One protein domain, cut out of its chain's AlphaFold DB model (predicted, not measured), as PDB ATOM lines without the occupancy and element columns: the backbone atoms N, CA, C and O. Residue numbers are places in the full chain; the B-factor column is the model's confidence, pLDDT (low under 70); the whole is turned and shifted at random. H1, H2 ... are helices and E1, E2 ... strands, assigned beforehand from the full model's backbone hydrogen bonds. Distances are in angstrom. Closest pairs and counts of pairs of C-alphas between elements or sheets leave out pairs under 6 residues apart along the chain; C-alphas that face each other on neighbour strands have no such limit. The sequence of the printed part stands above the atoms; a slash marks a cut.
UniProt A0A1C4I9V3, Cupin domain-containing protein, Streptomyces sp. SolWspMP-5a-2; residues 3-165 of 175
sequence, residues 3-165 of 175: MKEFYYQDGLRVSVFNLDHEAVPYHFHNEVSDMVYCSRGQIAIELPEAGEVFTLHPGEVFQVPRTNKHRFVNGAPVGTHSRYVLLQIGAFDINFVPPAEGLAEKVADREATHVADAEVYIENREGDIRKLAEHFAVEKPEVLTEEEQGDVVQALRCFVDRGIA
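This is residues 3 to 165 of the 175 residues of the protein "Cupin domain-containing protein" of Streptomyces sp. SolWspMP-5a-2 (UniProt A0A1C4I9V3). Two twisted sheets, E1 - E2 - E8 - E3 - E6 and E7 - E4 - E5 - E9, stand partly face to face as a sandwich with crossed strands, and a helical hairpin covers the outside of the five-stranded sheet. In that hairpin H2 packs on the sheet, while H1 lies beside H2 and only grazes the sheet; a long link, residues 90 to 111, runs round the outside of the sandwich from E8 to E9. The printed part has 163 residues, with nine named strands, E1 to E9, followed by two named helices, H1 and H2; the five-stranded sheet is all antiparallel and the four-stranded one mixed. The class is mixed, helices and strands, with 78 residues, under half, in named elements. The whole is compact, with a radius of gyration of the C-alphas of 15.1 A, and spans 44 by 34 by 28 A.

Begin at the first printed residue, where E1, residues 3 to 7, and E2, residues 12 to 19, form a hairpin; look at N 6 and O 14, 2.8 A apart and within hydrogen-bond range. E2 has E8, residues 82 to 89, as its next neighbour, antiparallel, with N 15 and O 86 at 2.9 A. E8 is antiparallel to E3, residues 34 to 40, with N 37 and O 85 at 2.8 A. E3 is antiparallel to E6, residues 61 to 64, with N 36 and O 62 at 2.9 A. This sheet is strongly twisted, and E1 and E6 are its edge strands. In the second sheet, E4, residues 43 to 47, and E5, residues 52 to 56, form a hairpin, with N 45 and O 54 at 2.8 A. E7, residues 71 to 74, is antiparallel to E4, with N 73 and O 44 at 2.8 A. E9, residues 112 to 114, is parallel to E5, with N 113 and O 53 at 2.8 A. The sheets make a sandwich, two sheets face to face: the facing parts are 10.2 A centre to centre, their best planes 33 degrees apart, the strands of the one at 58 degrees to those of the other. Now find H1, residues 126 to 138, and H2, residues 146 to 161, a helical hairpin. They touch, closest at the C-alphas of Ala 133 and Val 153, 5.0 A apart, with a shallow tilt of 19 degrees, opposite ways. H2 is on the five-stranded sheet, making two layers, a helix on one face of a sheet; its height over the sheet is 8.9 A. It lies over E2, E8 and E3, slantwise to the strands at 46 degrees to E3 on the local plane; the closest C-alphas of H2 and E3 are those of Ala 155 and Tyr 37, 5.6 A apart. H1 only grazes that sheet, with residues 128 to 132. In both helices every O i to N i+4 pair is within hydrogen-bond range.

Find C-alpha 3 at (166.595, 173.012, 250.755), where E1 begins. E2 then runs 22.2 A from first to last C-alpha, E3 17.7 A, E4 13.0 A and E5 13.5 A. E8 is 23.5 A long and starts at C-alpha 82, (167.703, 160.785, 249.155). H1 is 18.7 A long; H2, 22.5 A long, ends at C-alpha 161, (189.250, 163.695, 256.067).

The C-alphas farthest apart are those of Ala 100 and Val 138, 45.7 A. The printed part has no cut. The long links are E2 to E3, E8 to E9 and E9 to H1; residues 27 to 28 and 95 to 96, in the first two, pair antiparallel. Mean pLDDT of the printed part is 94.3, and one printed residue, His 21, is under 70.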
ATOM      1  N   MET A   3     165.216 172.540 250.607       93.88
ATOM      2  CA  MET A   3     166.595 173.012 250.755       93.88
ATOM      3  C   MET A   3     166.722 173.895 252.000       93.88
ATOM      4  O   MET A   3     165.890 174.773 252.230       93.88
ATOM      5  N   LYS A   4     167.788 173.683 252.776       96.44
ATOM      6  CA  LYS A   4     168.166 174.505 253.935       96.44
ATOM      7  C   LYS A   4     169.596 174.980 253.751       96.44
ATOM      8  O   LYS A   4     170.454 174.172 253.412       96.44
ATOM      9  N   GLU A   5     169.852 176.260 253.983       96.31
ATOM     10  CA  GLU A   5     171.142 176.886 253.692       96.31
ATOM     11  C   GLU A   5     171.678 177.639 254.904       96.31
ATOM     12  O   GLU A   5     170.932 178.306 255.625       96.31
ATOM     13  N   PHE A   6     172.992 177.571 255.091       97.00
ATOM     14  CA  PHE A   6     173.707 178.222 256.177       97.00
ATOM     15  C   PHE A   6     174.934 178.927 255.611       97.00
ATOM     16  O   PHE A   6     175.774 178.309 254.951       97.00
ATOM     17  N   TYR A   7     175.023 180.226 255.878       95.94
ATOM     18  CA  TYR A   7     176.101 181.088 255.414       95.94
ATOM     19  C   TYR A   7     176.966 181.466 256.604       95.94
ATOM     20  O   TYR A   7     176.475 182.019 257.589       95.94
ATOM     21  N   TYR A   8     178.255 181.184 256.494       92.44
ATOM     22  CA  TYR A   8     179.233 181.512 257.515       92.44
ATOM     23  C   TYR A   8     180.187 182.583 257.002       92.44
ATOM     24  O   TYR A   8     180.310 182.834 255.799       92.44
ATOM     25  N   GLN A   9     180.858 183.239 257.945       81.69
ATOM     26  CA  GLN A   9     181.939 184.159 257.614       81.69
ATOM     27  C   GLN A   9     183.022 183.422 256.807       81.69
ATOM     28  O   GLN A   9     183.109 182.193 256.823       81.69
ATOM     29  N   ASP A  10     183.807 184.180 256.042       82.75
ATOM     30  CA  ASP A  10     184.897 183.651 255.214       82.75
ATOM     31  C   ASP A  10     184.446 182.756 254.041       82.75
ATOM     32  O   ASP A  10     185.209 181.924 253.548       82.75
ATOM     33  N   GLY A  11     183.206 182.935 253.573       91.94
ATOM     34  CA  GLY A  11     182.719 182.352 252.319       91.94
ATOM     35  C   GLY A  11     182.382 180.863 252.385       91.94
ATOM     36  O   GLY A  11     182.309 180.225 251.340       91.94
ATOM     37  N   LEU A  12     182.196 180.287 253.577       96.38
ATOM     38  CA  LEU A  12     181.686 178.920 253.698       96.38
ATOM     39  C   LEU A  12     180.159 178.926 253.593       96.38
ATOM     40  O   LEU A  12     179.471 179.587 254.377       96.38
ATOM     41  N   ARG A  13     179.633 178.145 252.651       97.75
ATOM     42  CA  ARG A  13     178.199 177.881 252.514       97.75
ATOM     43  C   ARG A  13     177.952 176.388 252.671       97.75
ATOM     44  O   ARG A  13     178.535 175.584 251.948       97.75
ATOM     45  N   VAL A  14     177.073 176.036 253.605       98.25
ATOM     46  CA  VAL A  14     176.602 174.663 253.815       98.25
ATOM     47  C   VAL A  14     175.138 174.592 253.426       98.25
ATOM     48  O   VAL A  14     174.360 175.489 253.749       98.25
ATOM     49  N   SER A  15     174.734 173.540 252.727       97.69
ATOM     50  CA  SER A  15     173.327 173.312 252.403       97.69
ATOM     51  C   SER A  15     172.935 171.861 252.596       97.69
ATOM     52  O   SER A  15     173.733 170.962 252.362       97.69
ATOM     53  N   VAL A  16     171.693 171.639 253.008       98.00
ATOM     54  CA  VAL A  16     171.075 170.315 253.096       98.00
ATOM     55  C   VAL A  16     169.950 170.265 252.083       98.00
ATOM     56  O   VAL A  16     169.075 171.132 252.089       98.00
ATOM     57  N   PHE A  17     169.971 169.247 251.232       97.06
ATOM     58  CA  PHE A  17     168.942 169.010 250.231       97.06
ATOM     59  C   PHE A  17     168.248 167.689 250.516       97.06
ATOM     60  O   PHE A  17     168.876 166.630 250.485       97.06
ATOM     61  N   ASN A  18     166.942 167.756 250.746       95.19
ATOM     62  CA  ASN A  18     166.068 166.594 250.756       95.19
ATOM     63  C   ASN A  18     165.499 166.430 249.344       95.19
ATOM     64  O   ASN A  18     164.687 167.245 248.888       95.19
ATOM     65  N   LEU A  19     165.964 165.392 248.648       91.56
ATOM     66  CA  LEU A  19     165.519 165.045 247.309       91.56
ATOM     67  C   LEU A  19     164.386 164.016 247.370       91.56
ATOM     68  O   LEU A  19     164.551 162.861 247.778       91.56
ATOM     69  N   ASP A  20     163.222 164.453 246.920       79.81
ATOM     70  CA  ASP A  20     162.087 163.632 246.522       79.81
ATOM     71  C   ASP A  20     162.373 163.008 245.137       79.81
ATOM     72  O   ASP A  20     163.514 162.745 244.778       79.81
ATOM     73  N   HIS A  21     161.348 162.793 244.316       67.62
ATOM     74  CA  HIS A  21     161.493 162.408 242.907       67.62
ATOM     75  C   HIS A  21     161.866 163.604 242.001       67.62
ATOM     76  O   HIS A  21     161.805 163.495 240.779       67.62
ATOM     77  N   GLU A  22     162.201 164.759 242.584       72.44
ATOM     78  CA  GLU A  22     162.566 165.981 241.865       72.44
ATOM     79  C   GLU A  22     164.088 166.155 241.840       72.44
ATOM     80  O   GLU A  22     164.778 165.879 242.822       72.44
ATOM     81  N   ALA A  23     164.602 166.637 240.710       82.56
ATOM     82  CA  ALA A  23     165.998 167.017 240.542       82.56
ATOM     83  C   ALA A  23     166.167 168.529 240.706       82.56
ATOM     84  O   ALA A  23     165.274 169.303 240.344       82.56
ATOM     85  N   VAL A  24     167.351 168.957 241.145       86.62
ATOM     86  CA  VAL A  24     167.752 170.357 240.959       86.62
ATOM     87  C   VAL A  24     167.812 170.617 239.444       86.62
ATOM     88  O   VAL A  24     168.321 169.767 238.708       86.62
ATOM     89  N   PRO A  25     167.283 171.738 238.919       93.31
ATOM     90  CA  PRO A  25     167.468 172.068 237.511       93.31
ATOM     91  C   PRO A  25     168.955 172.112 237.150       93.31
ATOM     92  O   PRO A  25     169.789 172.418 238.004       93.31
ATOM     93  N   TYR A  26     169.295 171.836 235.889       96.62
ATOM     94  CA  TYR A  26     170.678 171.990 235.450       96.62
ATOM     95  C   TYR A  26     171.166 173.406 235.728       96.62
ATOM     96  O   TYR A  26     170.476 174.386 235.431       96.62
ATOM     97  N   HIS A  27     172.353 173.502 236.302       97.31
ATOM     98  CA  HIS A  27     172.968 174.766 236.654       97.31
ATOM     99  C   HIS A  27     174.488 174.650 236.634       97.31
ATOM    100  O   HIS A  27     175.048 173.567 236.462       97.31
ATOM    101  N   PHE A  28     175.149 175.790 236.771       97.44
ATOM    102  CA  PHE A  28     176.583 175.875 237.001       97.44
ATOM    103  C   PHE A  28     176.920 177.088 237.872       97.44
ATOM    104  O   PHE A  28     176.128 178.029 238.013       97.44
ATOM    105  N   HIS A  29     178.136 177.066 238.400       96.88
ATOM    106  CA  HIS A  29     178.729 178.105 239.231       96.88
ATOM    107  C   HIS A  29     179.954 178.676 238.516       96.88
ATOM    108  O   HIS A  29     180.721 177.911 237.938       96.88
ATOM    109  N   ASN A  30     180.151 179.988 238.511       95.12
ATOM    110  CA  ASN A  30     181.358 180.614 237.967       95.12
ATOM    111  C   ASN A  30     182.474 180.686 239.000       95.12
ATOM    112  O   ASN A  30     183.641 180.640 238.617       95.12
ATOM    113  N   GLU A  31     182.122 180.798 240.281       93.62
ATOM    114  CA  GLU A  31     183.075 181.119 241.345       93.62
ATOM    115  C   GLU A  31     183.354 179.918 242.250       93.62
ATOM    116  O   GLU A  31     184.503 179.661 242.609       93.62
ATOM    117  N   VAL A  32     182.321 179.138 242.577       94.75
ATOM    118  CA  VAL A  32     182.402 178.049 243.563       94.75
ATOM    119  C   VAL A  32     182.323 176.667 242.920       94.75
ATOM    120  O   VAL A  32     181.749 176.492 241.851       94.75
ATOM    121  N   SER A  33     182.928 175.678 243.575       95.62
ATOM    122  CA  SER A  33     182.753 174.259 243.238       95.62
ATOM    123  C   SER A  33     181.831 173.600 244.254       95.62
ATOM    124  O   SER A  33     181.821 173.990 245.424       95.62
ATOM    125  N   ASP A  34     181.123 172.568 243.817       97.31
ATOM    126  CA  ASP A  34     180.119 171.868 244.612       97.31
ATOM    127  C   ASP A  34     180.715 170.605 245.209       97.31
ATOM    128  O   ASP A  34     180.923 169.627 244.496       97.31
ATOM    129  N   MET A  35     180.998 170.615 246.513       97.69
ATOM    130  CA  MET A  35     181.415 169.419 247.248       97.69
ATOM    131  C   MET A  35     180.190 168.782 247.881       97.69
ATOM    132  O   MET A  35     179.616 169.318 248.829       97.69
ATOM    133  N   VAL A  36     179.777 167.645 247.340       97.81
ATOM    134  CA  VAL A  36     178.590 166.918 247.778       97.81
ATOM    135  C   VAL A  36     178.987 165.725 248.637       97.81
ATOM    136  O   VAL A  36     179.948 165.025 248.333       97.81
ATOM    137  N   TYR A  37     178.229 165.487 249.701       98.50
ATOM    138  CA  TYR A  37     178.262 164.286 250.529       98.50
ATOM    139  C   TYR A  37     176.877 163.646 250.511       98.50
ATOM    140  O   TYR A  37     175.894 164.291 250.885       98.50
ATOM    141  N   CYS A  38     176.777 162.384 250.102       98.25
ATOM    142  CA  CYS A  38     175.523 161.644 250.195       98.25
ATOM    143  C   CYS A  38     175.318 161.184 251.643       98.25
ATOM    144  O   CYS A  38     176.092 160.378 252.153       98.25
ATOM    145  N   SER A  39     174.272 161.673 252.314       97.94
ATOM    146  CA  SER A  39     173.963 161.254 253.688       97.94
ATOM    147  C   SER A  39     172.914 160.148 253.745       97.94
ATOM    148  O   SER A  39     172.931 159.317 254.651       97.94
ATOM    149  N   ARG A  40     172.017 160.089 252.755       96.88
ATOM    150  CA  ARG A  40     170.935 159.102 252.705       96.88
ATOM    151  C   ARG A  40     170.533 158.773 251.275       96.88
ATOM    152  O   ARG A  40     170.487 159.654 250.421       96.88
ATOM    153  N   GLY A  41     170.126 157.523 251.057       95.94
ATOM    154  CA  GLY A  41     169.613 157.063 249.770       95.94
ATOM    155  C   GLY A  41     170.734 156.910 248.750       95.94
ATOM    156  O   GLY A  41     171.745 156.279 249.047       95.94
ATOM    157  N   GLN A  42     170.535 157.454 247.554       96.31
ATOM    158  CA  GLN A  42     171.525 157.470 246.484       96.31
ATOM    159  C   GLN A  42     171.383 158.761 245.681       96.31
ATOM    160  O   GLN A  42     170.286 159.119 245.248       96.31
ATOM    161  N   ILE A  43     172.500 159.443 245.448       96.62
ATOM    162  CA  ILE A  43     172.540 160.655 244.627       96.62
ATOM    163  C   ILE A  43     173.103 160.294 243.265       96.62
ATOM    164  O   ILE A  43     174.191 159.732 243.187       96.62
ATOM    165  N   ALA A  44     172.378 160.633 242.205       95.88
ATOM    166  CA  ALA A  44     172.911 160.638 240.852       95.88
ATOM    167  C   ALA A  44     173.363 162.061 240.494       95.88
ATOM    168  O   ALA A  44     172.634 163.030 240.709       95.88
ATOM    169  N   ILE A  45     174.579 162.185 239.971       96.69
ATOM    170  CA  ILE A  45     175.191 163.441 239.544       96.69
ATOM    171  C   ILE A  45     175.332 163.368 238.037       96.69
ATOM    172  O   ILE A  45     176.036 162.506 237.516       96.69
ATOM    173  N   GLU A  46     174.659 164.262 237.331       96.94
ATOM    174  CA  GLU A  46     174.686 164.269 235.875       96.94
ATOM    175  C   GLU A  46     175.571 165.402 235.365       96.94
ATOM    176  O   GLU A  46     175.333 166.565 235.698       96.94
ATOM    177  N   LEU A  47     176.549 165.062 234.522       96.31
ATOM    178  CA  LEU A  47     177.495 165.979 233.883       96.31
ATOM    179  C   LEU A  47     177.313 165.915 232.355       96.31
ATOM    180  O   LEU A  47     178.053 165.228 231.646       96.31
ATOM    181  N   PRO A  48     176.296 166.605 231.810       94.88
ATOM    182  CA  PRO A  48     175.853 166.429 230.430       94.88
ATOM    183  C   PRO A  48     176.846 166.864 229.358       94.88
ATOM    184  O   PRO A  48     176.794 166.344 228.246       94.88
ATOM    185  N   GLU A  49     177.747 167.800 229.650       92.62
ATOM    186  CA  GLU A  49     178.787 168.196 228.691       92.62
ATOM    187  C   GLU A  49     179.910 167.154 228.597       92.62
ATOM    188  O   GLU A  49     180.473 166.972 227.520       92.62
ATOM    189  N   ALA A  50     180.146 166.402 229.677       91.06
ATOM    190  CA  ALA A  50     181.028 165.239 229.700       91.06
ATOM    191  C   ALA A  50     180.354 163.967 229.149       91.06
ATOM    192  O   ALA A  50     181.024 163.023 228.734       91.06
ATOM    193  N   GLY A  51     179.017 163.930 229.136       94.00
ATOM    194  CA  GLY A  51     178.255 162.714 228.850       94.00
ATOM    195  C   GLY A  51     178.399 161.666 229.955       94.00
ATOM    196  O   GLY A  51     178.331 160.471 229.669       94.00
ATOM    197  N   GLU A  52     178.614 162.112 231.194       94.94
ATOM    198  CA  GLU A  52     178.873 161.265 232.358       94.94
ATOM    199  C   GLU A  52     177.727 161.349 233.369       94.94
ATOM    200  O   GLU A  52     177.094 162.395 233.553       94.94
ATOM    201  N   VAL A  53     177.485 160.229 234.046       96.50
ATOM    202  CA  VAL A  53     176.592 160.134 235.200       96.50
ATOM    203  C   VAL A  53     177.355 159.419 236.302       96.50
ATOM    204  O   VAL A  53     177.924 158.353 236.071       96.50
ATOM    205  N   PHE A  54     177.363 159.992 237.498       96.88
ATOM    206  CA  PHE A  54     177.974 159.396 238.680       96.88
ATOM    207  C   PHE A  54     176.910 159.044 239.712       96.88
ATOM    208  O   PHE A  54     175.879 159.708 239.785       96.88
ATOM    209  N   THR A  55     177.154 158.017 240.523       97.19
ATOM    210  CA  THR A  55     176.323 157.709 241.693       97.19
ATOM    211  C   THR A  55     177.134 157.753 242.978       97.19
ATOM    212  O   THR A  55     178.273 157.290 243.012       97.19
ATOM    213  N   LEU A  56     176.510 158.289 244.027       97.44
ATOM    214  CA  LEU A  56     177.000 158.284 245.403       97.44
ATOM    215  C   LEU A  56     176.033 157.537 246.312       97.44
ATOM    216  O   LEU A  56     174.815 157.720 246.234       97.44
ATOM    217  N   HIS A  57     176.589 156.724 247.195       97.25
ATOM    218  CA  HIS A  57     175.936 156.037 248.303       97.25
ATOM    219  C   HIS A  57     176.263 156.755 249.622       97.25
ATOM    220  O   HIS A  57     177.145 157.617 249.668       97.25
ATOM    221  N   PRO A  58     175.546 156.450 250.719       97.88
ATOM    222  CA  PRO A  58     175.759 157.127 251.990       97.88
ATOM    223  C   PRO A  58     177.211 157.027 252.472       97.88
ATOM    224  O   PRO A  58     177.767 155.932 252.539       97.88
ATOM    225  N   GLY A  59     177.805 158.165 252.835       97.69
ATOM    226  CA  GLY A  59     179.206 158.260 253.255       97.69
ATOM    227  C   GLY A  59     180.170 158.715 252.156       97.69
ATOM    228  O   GLY A  59     181.304 159.088 252.460       97.69
ATOM    229  N   GLU A  60     179.736 158.707 250.896       97.56
ATOM    230  CA  GLU A  60     180.579 159.035 249.748       97.56
ATOM    231  C   GLU A  60     180.469 160.510 249.363       97.56
ATOM    232  O   GLU A  60     179.445 161.168 249.580       97.56
ATOM    233  N   VAL A  61     181.553 161.022 248.778       97.12
ATOM    234  CA  VAL A  61     181.678 162.417 248.352       97.12
ATOM    235  C   VAL A  61     181.981 162.520 246.867       97.12
ATOM    236  O   VAL A  61     182.531 161.601 246.268       97.12
ATOM    237  N   PHE A  62     181.662 163.669 246.287       95.94
ATOM    238  CA  PHE A  62     182.098 164.052 244.949       95.94
ATOM    239  C   PHE A  62     182.271 165.565 244.887       95.94
ATOM    240  O   PHE A  62     181.648 166.294 245.660       95.94
ATOM    241  N   GLN A  63     183.090 166.044 243.954       95.81
ATOM    242  CA  GLN A  63     183.219 167.469 243.691       95.81
ATOM    243  C   GLN A  63     182.910 167.771 242.235       95.81
ATOM    244  O   GLN A  63     183.562 167.238 241.340       95.81
ATOM    245  N   VAL A  64     181.952 168.665 242.005       95.69
ATOM    246  CA  VAL A  64     181.734 169.251 240.685       95.69
ATOM    247  C   VAL A  64     182.530 170.555 240.602       95.69
ATOM    248  O   VAL A  64     182.213 171.506 241.324       95.69
ATOM    249  N   PRO A  65     183.568 170.634 239.749       93.38
ATOM    250  CA  PRO A  65     184.311 171.871 239.569       93.38
ATOM    251  C   PRO A  65     183.411 172.968 238.994       93.38
ATOM    252  O   PRO A  65     182.548 172.696 238.150       93.38
ATOM    253  N   ARG A  66     183.681 174.225 239.363       92.88
ATOM    254  CA  ARG A  66     183.036 175.403 238.756       92.88
ATOM    255  C   ARG A  66     183.044 175.342 237.222       92.88
ATOM    256  O   ARG A  66     183.925 174.738 236.613       92.88
ATOM    257  N   THR A  67     182.087 176.012 236.595       94.38
ATOM    258  CA  THR A  67     181.778 176.079 235.153       94.38
ATOM    259  C   THR A  67     181.187 174.817 234.530       94.38
ATOM    260  O   THR A  67     180.627 174.900 233.440       94.38
ATOM    261  N   ASN A  68     181.211 173.674 235.223       94.94
ATOM    262  CA  ASN A  68     180.557 172.463 234.737       94.94
ATOM    263  C   ASN A  68     179.045 172.552 234.946       94.94
ATOM    264  O   ASN A  68     178.563 172.689 236.077       94.94
ATOM    265  N   LYS A  69     178.285 172.436 233.854       96.81
ATOM    266  CA  LYS A  69     176.831 172.277 233.927       96.81
ATOM    267  C   LYS A  69     176.515 170.921 234.528       96.81
ATOM    268  O   LYS A  69     176.995 169.908 234.024       96.81
ATOM    269  N   HIS A  70     175.700 170.904 235.571       97.56
ATOM    270  CA  HIS A  70     175.369 169.682 236.284       97.56
ATOM    271  C   HIS A  70     174.003 169.760 236.957       97.56
ATOM    272  O   HIS A  70     173.374 170.819 237.022       97.56
ATOM    273  N   ARG A  71     173.534 168.614 237.449       96.50
ATOM    274  CA  ARG A  71     172.450 168.547 238.430       96.50
ATOM    275  C   ARG A  71     172.600 167.348 239.353       96.50
ATOM    276  O   ARG A  71     173.195 166.340 238.976       96.50
ATOM    277  N   PHE A  72     171.965 167.457 240.513       96.06
ATOM    278  CA  PHE A  72     171.787 166.371 241.467       96.06
ATOM    279  C   PHE A  72     170.369 165.813 241.355       96.06
ATOM    280  O   PHE A  72     169.386 166.562 241.375       96.06
ATOM    281  N   VAL A  73     170.276 164.494 241.234       94.88
ATOM    282  CA  VAL A  73     169.033 163.743 241.070       94.88
ATOM    283  C   VAL A  73     168.945 162.693 242.168       94.88
ATOM    284  O   VAL A  73     169.954 162.122 242.588       94.88
ATOM    285  N   ASN A  74     167.732 162.412 242.633       95.50
ATOM    286  CA  ASN A  74     167.500 161.236 243.456       95.50
ATOM    287  C   ASN A  74     167.676 159.972 242.599       95.50
ATOM    288  O   ASN A  74     166.829 159.668 241.763       95.50
ATOM    289  N   GLY A  75     168.785 159.262 242.806       93.25
ATOM    290  CA  GLY A  75     169.095 158.003 242.126       93.25
ATOM    291  C   GLY A  75     168.535 156.770 242.840       93.25
ATOM    292  O   GLY A  75     168.671 155.656 242.345       93.25
ATOM    293  N   ALA A  76     167.914 156.935 244.011       93.19
ATOM    294  CA  ALA A  76     167.382 155.812 244.769       93.19
ATOM    295  C   ALA A  76     166.130 155.205 244.099       93.19
ATOM    296  O   ALA A  76     165.440 155.877 243.326       93.19
ATOM    297  N   PRO A  77     165.781 153.941 244.416       91.19
ATOM    298  CA  PRO A  77     164.556 153.326 243.920       91.19
ATOM    299  C   PRO A  77     163.313 154.172 244.220       91.19
ATOM    300  O   PRO A  77     163.210 154.774 245.291       91.19
ATOM    301  N   VAL A  78     162.341 154.153 243.303       88.69
ATOM    302  CA  VAL A  78     161.067 154.888 243.418       88.69
ATOM    303  C   VAL A  78     160.443 154.709 244.806       88.69
ATOM    304  O   VAL A  78     160.328 153.592 245.313       88.69
ATOM    305  N   GLY A  79     160.031 155.821 245.419       89.00
ATOM    306  CA  GLY A  79     159.508 155.861 246.786       89.00
ATOM    307  C   GLY A  79     160.573 155.994 247.881       89.00
ATOM    308  O   GLY A  79     160.214 156.150 249.046       89.00
ATOM    309  N   THR A  80     161.863 155.977 247.535       92.06
ATOM    310  CA  THR A  80     162.967 156.205 248.477       92.06
ATOM    311  C   THR A  80     163.446 157.648 248.387       92.06
ATOM    312  O   THR A  80     163.767 158.141 247.310       92.06
ATOM    313  N   HIS A  81     163.517 158.330 249.527       92.88
ATOM    314  CA  HIS A  81     164.091 159.672 249.610       92.88
ATOM    315  C   HIS A  81     165.613 159.613 249.685       92.88
ATOM    316  O   HIS A  81     166.165 158.756 250.384       92.88
ATOM    317  N   SER A  82     166.262 160.578 249.040       95.94
ATOM    318  CA  SER A  82     167.703 160.785 249.155       95.94
ATOM    319  C   SER A  82     168.002 162.139 249.781       95.94
ATOM    320  O   SER A  82     167.205 163.074 249.689       95.94
ATOM    321  N   ARG A  83     169.153 162.245 250.440       97.31
ATOM    322  CA  ARG A  83     169.617 163.487 251.051       97.31
ATOM    323  C   ARG A  83     171.103 163.646 250.819       97.31
ATOM    324  O   ARG A  83     171.864 162.679 250.921       97.31
ATOM    325  N   TYR A  84     171.499 164.878 250.542       98.00
ATOM    326  CA  TYR A  84     172.898 165.245 250.494       98.00
ATOM    327  C   TYR A  84     173.169 166.544 251.237       98.00
ATOM    328  O   TYR A  84     172.290 167.398 251.394       98.00
ATOM    329  N   VAL A  85     174.414 166.667 251.682       98.62
ATOM    330  CA  VAL A  85     174.977 167.897 252.223       98.62
ATOM    331  C   VAL A  85     175.938 168.457 251.187       98.62
ATOM    332  O   VAL A  85     176.761 167.726 250.640       98.62
ATOM    333  N   LEU A  86     175.817 169.748 250.916       98.25
ATOM    334  CA  LEU A  86     176.676 170.486 250.008       98.25
ATOM    335  C   LEU A  86     177.548 171.449 250.812       98.25
ATOM    336  O   LEU A  86     177.029 172.188 251.651       98.25
ATOM    337  N   LEU A  87     178.848 171.463 250.533       98.31
ATOM    338  CA  LEU A  87     179.772 172.502 250.967       98.31
ATOM    339  C   LEU A  87     180.274 173.262 249.738       98.31
ATOM    340  O   LEU A  87     180.690 172.666 248.746       98.31
ATOM    341  N   GLN A  88     180.276 174.583 249.835       97.62
ATOM    342  CA  GLN A  88     180.905 175.478 248.873       97.62
ATOM    343  C   GLN A  88     181.810 176.459 249.615       97.62
ATOM    344  O   GLN A  88     181.508 176.888 250.734       97.62
ATOM    345  N   ILE A  89     182.919 176.815 248.972       96.12
ATOM    346  CA  ILE A  89     183.921 177.747 249.482       96.12
ATOM    347  C   ILE A  89     184.037 178.887 248.471       96.12
ATOM    348  O   ILE A  89     184.367 178.644 247.313       96.12
ATOM    349  N   GLY A  90     183.754 180.115 248.904       94.50
ATOM    350  CA  GLY A  90     183.879 181.323 248.091       94.50
ATOM    351  C   GLY A  90     182.585 182.130 247.972       94.50
ATOM    352  O   GLY A  90     181.670 182.023 248.790       94.50
ATOM    353  N   ALA A  91     182.530 182.996 246.960       94.06
ATOM    354  CA  ALA A  91     181.365 183.828 246.684       94.06
ATOM    355  C   ALA A  91     180.309 183.014 245.929       94.06
ATOM    356  O   ALA A  91     180.493 182.708 244.757       94.06
ATOM    357  N   PHE A  92     179.207 182.666 246.597       94.88
ATOM    358  CA  PHE A  92     178.128 181.910 245.968       94.88
ATOM    359  C   PHE A  92     177.540 182.658 244.763       94.88
ATOM    360  O   PHE A  92     177.118 183.811 244.867       94.88
ATOM    361  N   ASP A  93     177.457 181.955 243.641       95.50
ATOM    362  CA  ASP A  93     176.695 182.330 242.455       95.50
ATOM    363  C   ASP A  93     175.854 181.130 242.010       95.50
ATOM    364  O   ASP A  93     176.060 180.042 242.521       95.50
ATOM    365  N   ILE A  94     174.888 181.281 241.105       96.69
ATOM    366  CA  ILE A  94     174.197 180.143 240.477       96.69
ATOM    367  C   ILE A  94     173.614 180.581 239.139       96.69
ATOM    368  O   ILE A  94     172.993 181.639 239.034       96.69
ATOM    369  N   ASN A  95     173.795 179.756 238.110       97.38
ATOM    370  CA  ASN A  95     173.350 180.049 236.753       97.38
ATOM    371  C   ASN A  95     172.535 178.866 236.240       97.38
ATOM    372  O   ASN A  95     173.090 177.820 235.907       97.38
ATOM    373  N   PHE A  96     171.214 179.024 236.197       96.75
ATOM    374  CA  PHE A  96     170.322 177.981 235.701       96.75
ATOM    375  C   PHE A  96     170.373 177.872 234.181       96.75
ATOM    376  O   PHE A  96     170.370 178.875 233.466       96.75
ATOM    377  N   VAL A  97     170.362 176.633 233.699       95.00
ATOM    378  CA  VAL A  97     170.385 176.309 232.278       95.00
ATOM    379  C   VAL A  97     168.954 176.070 231.781       95.00
ATOM    380  O   VAL A  97     168.241 175.238 232.351       95.00
ATOM    381  N   PRO A  98     168.500 176.764 230.721       91.12
ATOM    382  CA  PRO A  98     167.172 176.553 230.159       91.12
ATOM    383  C   PRO A  98     166.962 175.116 229.646       91.12
ATOM    384  O   PRO A  98     167.850 174.570 228.988       91.12
ATOM    385  N   PRO A  99     165.761 174.526 229.811       84.75
ATOM    386  CA  PRO A  99     165.456 173.186 229.293       84.75
ATOM    387  C   PRO A  99     165.683 173.022 227.782       84.75
ATOM    388  O   PRO A  99     166.010 171.935 227.318       84.75
ATOM    389  N   ALA A 100     165.551 174.106 227.010       82.06
ATOM    390  CA  ALA A 100     165.753 174.107 225.562       82.06
ATOM    391  C   ALA A 100     167.194 173.763 225.122       82.06
ATOM    392  O   ALA A 100     167.415 173.521 223.939       82.06
ATOM    393  N   GLU A 101     168.167 173.723 226.043       84.25
ATOM    394  CA  GLU A 101     169.546 173.306 225.747       84.25
ATOM    395  C   GLU A 101     169.725 171.785 225.600       84.25
ATOM    396  O   GLU A 101     170.816 171.335 225.246       84.25
ATOM    397  N   GLY A 102     168.680 170.987 225.850       90.44
ATOM    398  CA  GLY A 102     168.691 169.547 225.580       90.44
ATOM    399  C   GLY A 102     169.759 168.777 226.371       90.44
ATOM    400  O   GLY A 102     170.413 167.879 225.842       90.44
ATOM    401  N   LEU A 103     170.035 169.204 227.611       92.19
ATOM    402  CA  LEU A 103     171.079 168.598 228.442       92.19
ATOM    403  C   LEU A 103     170.697 167.206 228.952       92.19
ATOM    404  O   LEU A 103     171.564 166.339 229.017       92.19
ATOM    405  N   ALA A 104     169.419 166.984 229.267       90.81
ATOM    406  CA  ALA A 104     168.938 165.696 229.767       90.81
ATOM    407  C   ALA A 104     169.165 164.575 228.744       90.81
ATOM    408  O   ALA A 104     169.589 163.475 229.087       90.81
ATOM    409  N   GLU A 105     168.969 164.880 227.467       93.38
ATOM    410  CA  GLU A 105     169.136 163.966 226.344       93.38
ATOM    411  C   GLU A 105     170.591 163.509 226.180       93.38
ATOM    412  O   GLU A 105     170.839 162.409 225.692       93.38
ATOM    413  N   LYS A 106     171.571 164.311 226.621       93.25
ATOM    414  CA  LYS A 106     172.997 163.949 226.538       93.25
ATOM    415  C   LYS A 106     173.382 162.822 227.499       93.25
ATOM    416  O   LYS A 106     174.396 162.151 227.275       93.25
ATOM    417  N   VAL A 107     172.589 162.627 228.553       93.62
ATOM    418  CA  VAL A 107     172.855 161.671 229.639       93.62
ATOM    419  C   VAL A 107     171.767 160.614 229.824       93.62
ATOM    420  O   VAL A 107     171.969 159.698 230.611       93.62
ATOM    421  N   ALA A 108     170.662 160.689 229.078       90.19
ATOM    422  CA  ALA A 108     169.491 159.825 229.252       90.19
ATOM    423  C   ALA A 108     169.803 158.315 229.231       90.19
ATOM    424  O   ALA A 108     169.234 157.571 230.023       90.19
ATOM    425  N   ASP A 109     170.730 157.885 228.370       90.62
ATOM    426  CA  ASP A 109     171.107 156.473 228.193       90.62
ATOM    427  C   ASP A 109     172.509 156.155 228.749       90.62
ATOM    428  O   ASP A 109     173.151 155.182 228.342       90.62
ATOM    429  N   ARG A 110     173.053 157.013 229.621       91.00
ATOM    430  CA  ARG A 110     174.396 156.820 230.182       91.00
ATOM    431  C   ARG A 110     174.339 155.929 231.414       91.00
ATOM    432  O   ARG A 110     173.596 156.192 232.353       91.00
ATOM    433  N   GLU A 111     175.188 154.906 231.419       90.88
ATOM    434  CA  GLU A 111     175.439 154.088 232.604       90.88
ATOM    435  C   GLU A 111     176.099 154.934 233.696       90.88
ATOM    436  O   GLU A 111     177.051 155.679 233.438       90.88
ATOM    437  N   ALA A 112     175.598 154.805 234.923       92.50
ATOM    438  CA  ALA A 112     176.129 155.545 236.052       92.50
ATOM    439  C   ALA A 112     177.400 154.890 236.605       92.50
ATOM    440  O   ALA A 112     177.425 153.699 236.915       92.50
ATOM    441  N   THR A 113     178.445 155.690 236.800       95.56
ATOM    442  CA  THR A 113     179.690 155.261 237.443       95.56
ATOM    443  C   THR A 113     179.598 155.488 238.948       95.56
ATOM    444  O   THR A 113     179.381 156.608 239.405       95.56
ATOM    445  N   HIS A 114     179.749 154.430 239.742       96.12
ATOM    446  CA  HIS A 114     179.770 154.539 241.203       96.12
ATOM    447  C   HIS A 114     181.096 155.143 241.690       96.12
ATOM    448  O   HIS A 114     182.168 154.748 241.231       96.12
ATOM    449  N   VAL A 115     181.017 156.097 242.619       91.81
ATOM    450  CA  VAL A 115     182.174 156.779 243.209       91.81
ATOM    451  C   VAL A 115     182.345 156.349 244.667       91.81
ATOM    452  O   VAL A 115     181.595 156.795 245.522       91.81
ATOM    453  N   ALA A 116     183.371 155.550 244.968       83.56
ATOM    454  CA  ALA A 116     183.620 155.066 246.333       83.56
ATOM    455  C   ALA A 116     184.630 155.925 247.132       83.56
ATOM    456  O   ALA A 116     184.389 156.316 248.279       83.56
ATOM    457  N   ASP A 117     185.752 156.287 246.504       81.00
ATOM    458  CA  ASP A 117     186.939 156.820 247.195       81.00
ATOM    459  C   ASP A 117     187.419 158.158 246.607       81.00
ATOM    460  O   ASP A 117     188.613 158.375 246.409       81.00
ATOM    461  N   ALA A 118     186.492 159.062 246.279       89.56
ATOM    462  CA  ALA A 118     186.864 160.386 245.777       89.56
ATOM    463  C   ALA A 118     187.412 161.303 246.881       89.56
ATOM    464  O   ALA A 118     186.926 161.300 248.015       89.56
ATOM    465  N   GLU A 119     188.389 162.121 246.498       91.38
ATOM    466  CA  GLU A 119     188.895 163.262 247.260       91.38
ATOM    467  C   GLU A 119     188.177 164.548 246.830       91.38
ATOM    468  O   GLU A 119     187.656 164.644 245.714       91.38
ATOM    469  N   VAL A 120     188.177 165.554 247.703       92.75
ATOM    470  CA  VAL A 120     187.628 166.883 247.410       92.75
ATOM    471  C   VAL A 120     188.674 167.960 247.665       92.75
ATOM    472  O   VAL A 120     189.385 167.944 248.663       92.75
ATOM    473  N   TYR A 121     188.782 168.925 246.764       93.69
ATOM    474  CA  TYR A 121     189.639 170.082 246.954       93.69
ATOM    475  C   TYR A 121     188.953 171.115 247.839       93.69
ATOM    476  O   TYR A 121     187.946 171.709 247.446       93.69
ATOM    477  N   ILE A 122     189.534 171.336 249.016       93.44
ATOM    478  CA  ILE A 122     189.026 172.245 250.054       93.44
ATOM    479  C   ILE A 122     189.924 173.473 250.242       93.44
ATOM    480  O   ILE A 122     189.835 174.156 251.264       93.44
ATOM    481  N   GLU A 123     190.819 173.741 249.285       89.88
ATOM    482  CA  GLU A 123     191.859 174.767 249.415       89.88
ATOM    483  C   GLU A 123     192.629 174.580 250.743       89.88
ATOM    484  O   GLU A 123     192.852 173.464 251.199       89.88
ATOM    485  N   ASN A 124     193.001 175.662 251.427       90.69
ATOM    486  CA  ASN A 124     193.579 175.613 252.770       90.69
ATOM    487  C   ASN A 124     192.520 175.883 253.862       90.69
ATOM    488  O   ASN A 124     192.751 176.687 254.768       90.69
ATOM    489  N   ARG A 125     191.324 175.286 253.745       94.50
ATOM    490  CA  ARG A 125     190.180 175.553 254.645       94.50
ATOM    491  C   ARG A 125     189.891 174.447 255.657       94.50
ATOM    492  O   ARG A 125     188.909 174.549 256.387       94.50
ATOM    493  N   GLU A 126     190.747 173.430 255.769       95.62
ATOM    494  CA  GLU A 126     190.551 172.291 256.683       95.62
ATOM    495  C   GLU A 126     190.213 172.738 258.117       95.62
ATOM    496  O   GLU A 126     189.237 172.279 258.711       95.62
ATOM    497  N   GLY A 127     190.982 173.687 258.663       96.06
ATOM    498  CA  GLY A 127     190.772 174.198 260.018       96.06
ATOM    499  C   GLY A 127     189.433 174.916 260.207       96.06
ATOM    500  O   GLY A 127     188.828 174.805 261.273       96.06
ATOM    501  N   ASP A 128     188.948 175.620 259.184       96.56
ATOM    502  CA  ASP A 128     187.672 176.337 259.246       96.56
ATOM    503  C   ASP A 128     186.495 175.367 259.131       96.56
ATOM    504  O   ASP A 128     185.543 175.458 259.904       96.56
ATOM    505  N   ILE A 129     186.593 174.382 258.234       97.50
ATOM    506  CA  ILE A 129     185.583 173.329 258.068       97.50
ATOM    507  C   ILE A 129     185.493 172.477 259.343       97.50
ATOM    508  O   ILE A 129     184.395 172.158 259.800       97.50
ATOM    509  N   ARG A 130     186.631 172.165 259.981       97.62
ATOM    510  CA  ARG A 130     186.668 171.430 261.254       97.62
ATOM    511  C   ARG A 130     185.962 172.194 262.376       97.62
ATOM    512  O   ARG A 130     185.112 171.620 263.053       97.62
ATOM    513  N   LYS A 131     186.253 173.490 262.533       97.12
ATOM    514  CA  LYS A 131     185.551 174.355 263.499       97.12
ATOM    515  C   LYS A 131     184.056 174.429 263.204       97.12
ATOM    516  O   LYS A 131     183.248 174.424 264.128       97.12
ATOM    517  N   LEU A 132     183.683 174.475 261.927       97.19
ATOM    518  CA  LEU A 132     182.284 174.492 261.526       97.19
ATOM    519  C   LEU A 132     181.571 173.185 261.902       97.19
ATOM    520  O   LEU A 132     180.464 173.224 262.436       97.19
ATOM    521  N   ALA A 133     182.221 172.035 261.706       98.00
ATOM    522  CA  ALA A 133     181.696 170.741 262.137       98.00
ATOM    523  C   ALA A 133     181.497 170.677 263.660       98.00
ATOM    524  O   ALA A 133     180.490 170.154 264.133       98.00
ATOM    525  N   GLU A 134     182.443 171.214 264.436       98.00
ATOM    526  CA  GLU A 134     182.337 171.316 265.897       98.00
ATOM    527  C   GLU A 134     181.183 172.228 266.324       98.00
ATOM    528  O   GLU A 134     180.417 171.865 267.216       98.00
ATOM    529  N   HIS A 135     181.014 173.370 265.654       96.81
ATOM    530  CA  HIS A 135     179.901 174.282 265.901       96.81
ATOM    531  C   HIS A 135     178.554 173.591 265.667       96.81
ATOM    532  O   HIS A 135     177.739 173.547 266.585       96.81
ATOM    533  N   PHE A 136     178.356 172.954 264.508       97.12
ATOM    534  CA  PHE A 136     177.137 172.189 264.232       97.12
ATOM    535  C   PHE A 136     176.931 171.015 265.189       97.12
ATOM    536  O   PHE A 136     175.792 170.624 265.402       97.12
ATOM    537  N   ALA A 137     177.983 170.430 265.767       97.44
ATOM    538  CA  ALA A 137     177.844 169.326 266.717       97.44
ATOM    539  C   ALA A 137     177.323 169.776 268.091       97.44
ATOM    540  O   ALA A 137     176.726 168.975 268.810       97.44
ATOM    541  N   VAL A 138     177.554 171.037 268.462       96.75
ATOM    542  CA  VAL A 138     177.143 171.603 269.754       96.75
ATOM    543  C   VAL A 138     175.856 172.411 269.620       96.75
ATOM    544  O   VAL A 138     174.986 172.341 270.488       96.75
ATOM    545  N   GLU A 139     175.722 173.162 268.533       95.31
ATOM    546  CA  GLU A 139     174.622 174.084 268.297       95.31
ATOM    547  C   GLU A 139     173.828 173.642 267.068       95.31
ATOM    548  O   GLU A 139     174.294 173.722 265.931       95.31
ATOM    549  N   LYS A 140     172.610 173.146 267.304       94.81
ATOM    550  CA  LYS A 140     171.693 172.738 266.239       94.81
ATOM    551  C   LYS A 140     170.878 173.942 265.769       94.81
ATOM    552  O   LYS A 140     170.058 174.424 266.556       94.81
ATOM    553  N   PRO A 141     170.966 174.367 264.496       95.19
ATOM    554  CA  PRO A 141     169.997 175.306 263.947       95.19
ATOM    555  C   PRO A 141     168.565 174.786 264.124       95.19
ATOM    556  O   PRO A 141     168.289 173.604 263.911       95.19
ATOM    557  N   GLU A 142     167.632 175.658 264.503       95.25
ATOM    558  CA  GLU A 142     166.242 175.259 264.779       95.25
ATOM    559  C   GLU A 142     165.569 174.583 263.576       95.25
ATOM    560  O   GLU A 142     164.778 173.658 263.748       95.25
ATOM    561  N   VAL A 143     165.944 175.000 262.364       96.19
ATOM    562  CA  VAL A 143     165.417 174.488 261.089       96.19
ATOM    563  C   VAL A 143     165.892 173.072 260.736       96.19
ATOM    564  O   VAL A 143     165.297 172.430 259.870       96.19
ATOM    565  N   LEU A 144     166.958 172.577 261.375       97.38
ATOM    566  CA  LEU A 144     167.437 171.209 261.182       97.38
ATOM    567  C   LEU A 144     166.758 170.254 262.162       97.38
ATOM    568  O   LEU A 144     166.632 170.529 263.358       97.38
ATOM    569  N   THR A 145     166.394 169.081 261.666       97.56
ATOM    570  CA  THR A 145     166.145 167.910 262.515       97.56
ATOM    571  C   THR A 145     167.456 167.402 263.134       97.56
ATOM    572  O   THR A 145     168.547 167.769 262.696       97.56
ATOM    573  N   GLU A 146     167.373 166.547 264.157       97.75
ATOM    574  CA  GLU A 146     168.566 165.913 264.749       97.75
ATOM    575  C   GLU A 146     169.314 165.027 263.739       97.75
ATOM    576  O   GLU A 146     170.542 165.015 263.719       97.75
ATOM    577  N   GLU A 147     168.580 164.331 262.862       97.31
ATOM    578  CA  GLU A 147     169.164 163.513 261.791       97.31
ATOM    579  C   GLU A 147     169.946 164.394 260.803       97.31
ATOM    580  O   GLU A 147     171.115 164.136 260.541       97.31
ATOM    581  N   GLU A 148     169.346 165.487 260.320       98.12
ATOM    582  CA  GLU A 148     170.015 166.399 259.380       98.12
ATOM    583  C   GLU A 148     171.220 167.111 260.004       98.12
ATOM    584  O   GLU A 148     172.216 167.345 259.325       98.12
ATOM    585  N   GLN A 149     171.162 167.449 261.295       98.38
ATOM    586  CA  GLN A 149     172.328 167.970 262.010       98.38
ATOM    587  C   GLN A 149     173.460 166.937 262.028       98.38
ATOM    588  O   GLN A 149     174.608 167.278 261.741       98.38
ATOM    589  N   GLY A 150     173.139 165.677 262.342       98.50
ATOM    590  CA  GLY A 150     174.092 164.574 262.296       98.50
ATOM    591  C   GLY A 150     174.730 164.424 260.915       98.50
ATOM    592  O   GLY A 150     175.953 164.312 260.819       98.50
ATOM    593  N   ASP A 151     173.921 164.514 259.860       98.44
ATOM    594  CA  ASP A 151     174.372 164.450 258.470       98.44
ATOM    595  C   ASP A 151     175.335 165.592 258.124       98.44
ATOM    596  O   ASP A 151     176.387 165.346 257.535       98.44
ATOM    597  N   VAL A 152     175.026 166.831 258.526       98.69
ATOM    598  CA  VAL A 152     175.909 167.991 258.309       98.69
ATOM    599  C   VAL A 152     177.250 167.801 259.013       98.69
ATOM    600  O   VAL A 152     178.302 168.010 258.410       98.69
ATOM    601  N   VAL A 153     177.237 167.363 260.275       98.69
ATOM    602  CA  VAL A 153     178.472 167.126 261.037       98.69
ATOM    603  C   VAL A 153     179.317 166.029 260.386       98.69
ATOM    604  O   VAL A 153     180.536 166.174 260.288       98.69
ATOM    605  N   GLN A 154     178.692 164.939 259.934       98.62
ATOM    606  CA  GLN A 154     179.393 163.853 259.244       98.62
ATOM    607  C   GLN A 154     179.969 164.307 257.903       98.62
ATOM    608  O   GLN A 154     181.133 164.027 257.632       98.62
ATOM    609  N   ALA A 155     179.203 165.057 257.110       98.62
ATOM    610  CA  ALA A 155     179.656 165.593 255.832       98.62
ATOM    611  C   ALA A 155     180.885 166.493 255.995       98.62
ATOM    612  O   ALA A 155     181.900 166.276 255.341       98.62
ATOM    613  N   LEU A 156     180.835 167.461 256.920       98.50
ATOM    614  CA  LEU A 156     181.948 168.383 257.165       98.50
ATOM    615  C   LEU A 156     183.209 167.652 257.646       98.50
ATOM    616  O   LEU A 156     184.312 167.991 257.223       98.50
ATOM    617  N   ARG A 157     183.061 166.618 258.485       98.38
ATOM    618  CA  ARG A 157     184.183 165.748 258.876       98.38
ATOM    619  C   ARG A 157     184.725 164.955 257.691       98.38
ATOM    620  O   ARG A 157     185.933 164.895 257.519       98.38
ATOM    621  N   CYS A 158     183.851 164.419 256.841       97.69
ATOM    622  CA  CYS A 158     184.255 163.692 255.642       97.69
ATOM    623  C   CYS A 158     185.026 164.590 254.663       97.69
ATOM    624  O   CYS A 158     186.065 164.182 254.154       97.69
ATOM    625  N   PHE A 159     184.587 165.836 254.450       97.38
ATOM    626  CA  PHE A 159     185.312 166.803 253.616       97.38
ATOM    627  C   PHE A 159     186.672 167.191 254.192       97.38
ATOM    628  O   PHE A 159     187.586 167.479 253.432       97.38
ATOM    629  N   VAL A 160     186.820 167.192 255.517       96.69
ATOM    630  CA  VAL A 160     188.119 167.370 256.175       96.69
ATOM    631  C   VAL A 160     189.011 166.146 255.959       96.69
ATOM    632  O   VAL A 160     190.167 166.301 255.586       96.69
ATOM    633  N   ASP A 161     188.478 164.940 256.152       95.38
ATOM    634  CA  ASP A 161     189.250 163.695 256.067       95.38
ATOM    635  C   ASP A 161     189.659 163.347 254.625       95.38
ATOM    636  O   ASP A 161     190.736 162.797 254.402       95.38
ATOM    637  N   ARG A 162     188.808 163.674 253.644       92.94
ATOM    638  CA  ARG A 162     189.037 163.470 252.199       92.94
ATOM    639  C   ARG A 162     189.476 164.751 251.479       92.94
ATOM    640  O   ARG A 162     189.491 164.803 250.249       92.94
ATOM    641  N   GLY A 163     189.760 165.798 252.248       90.00
ATOM    642  CA  GLY A 163     190.096 167.123 251.760       90.00
ATOM    643  C   GLY A 163     191.550 167.223 251.333       90.00
ATOM    644  O   GLY A 163     192.451 166.908 252.107       90.00
ATOM    645  N   ILE A 164     191.794 167.730 250.130       89.12
ATOM    646  CA  ILE A 164     193.138 168.062 249.657       89.12
ATOM    647  C   ILE A 164     193.288 169.569 249.453       89.12
ATOM    648  O   ILE A 164     192.364 170.257 249.018       89.12
ATOM    649  N   ALA A 165     194.484 170.074 249.760       79.62
ATOM    650  CA  ALA A 165     194.809 171.500 249.693       79.62
ATOM    651  C   ALA A 165     195.689 171.887 248.498       79.62
ATOM    652  O   ALA A 165     195.854 173.072 248.218       79.62
TER     653      ALA A 165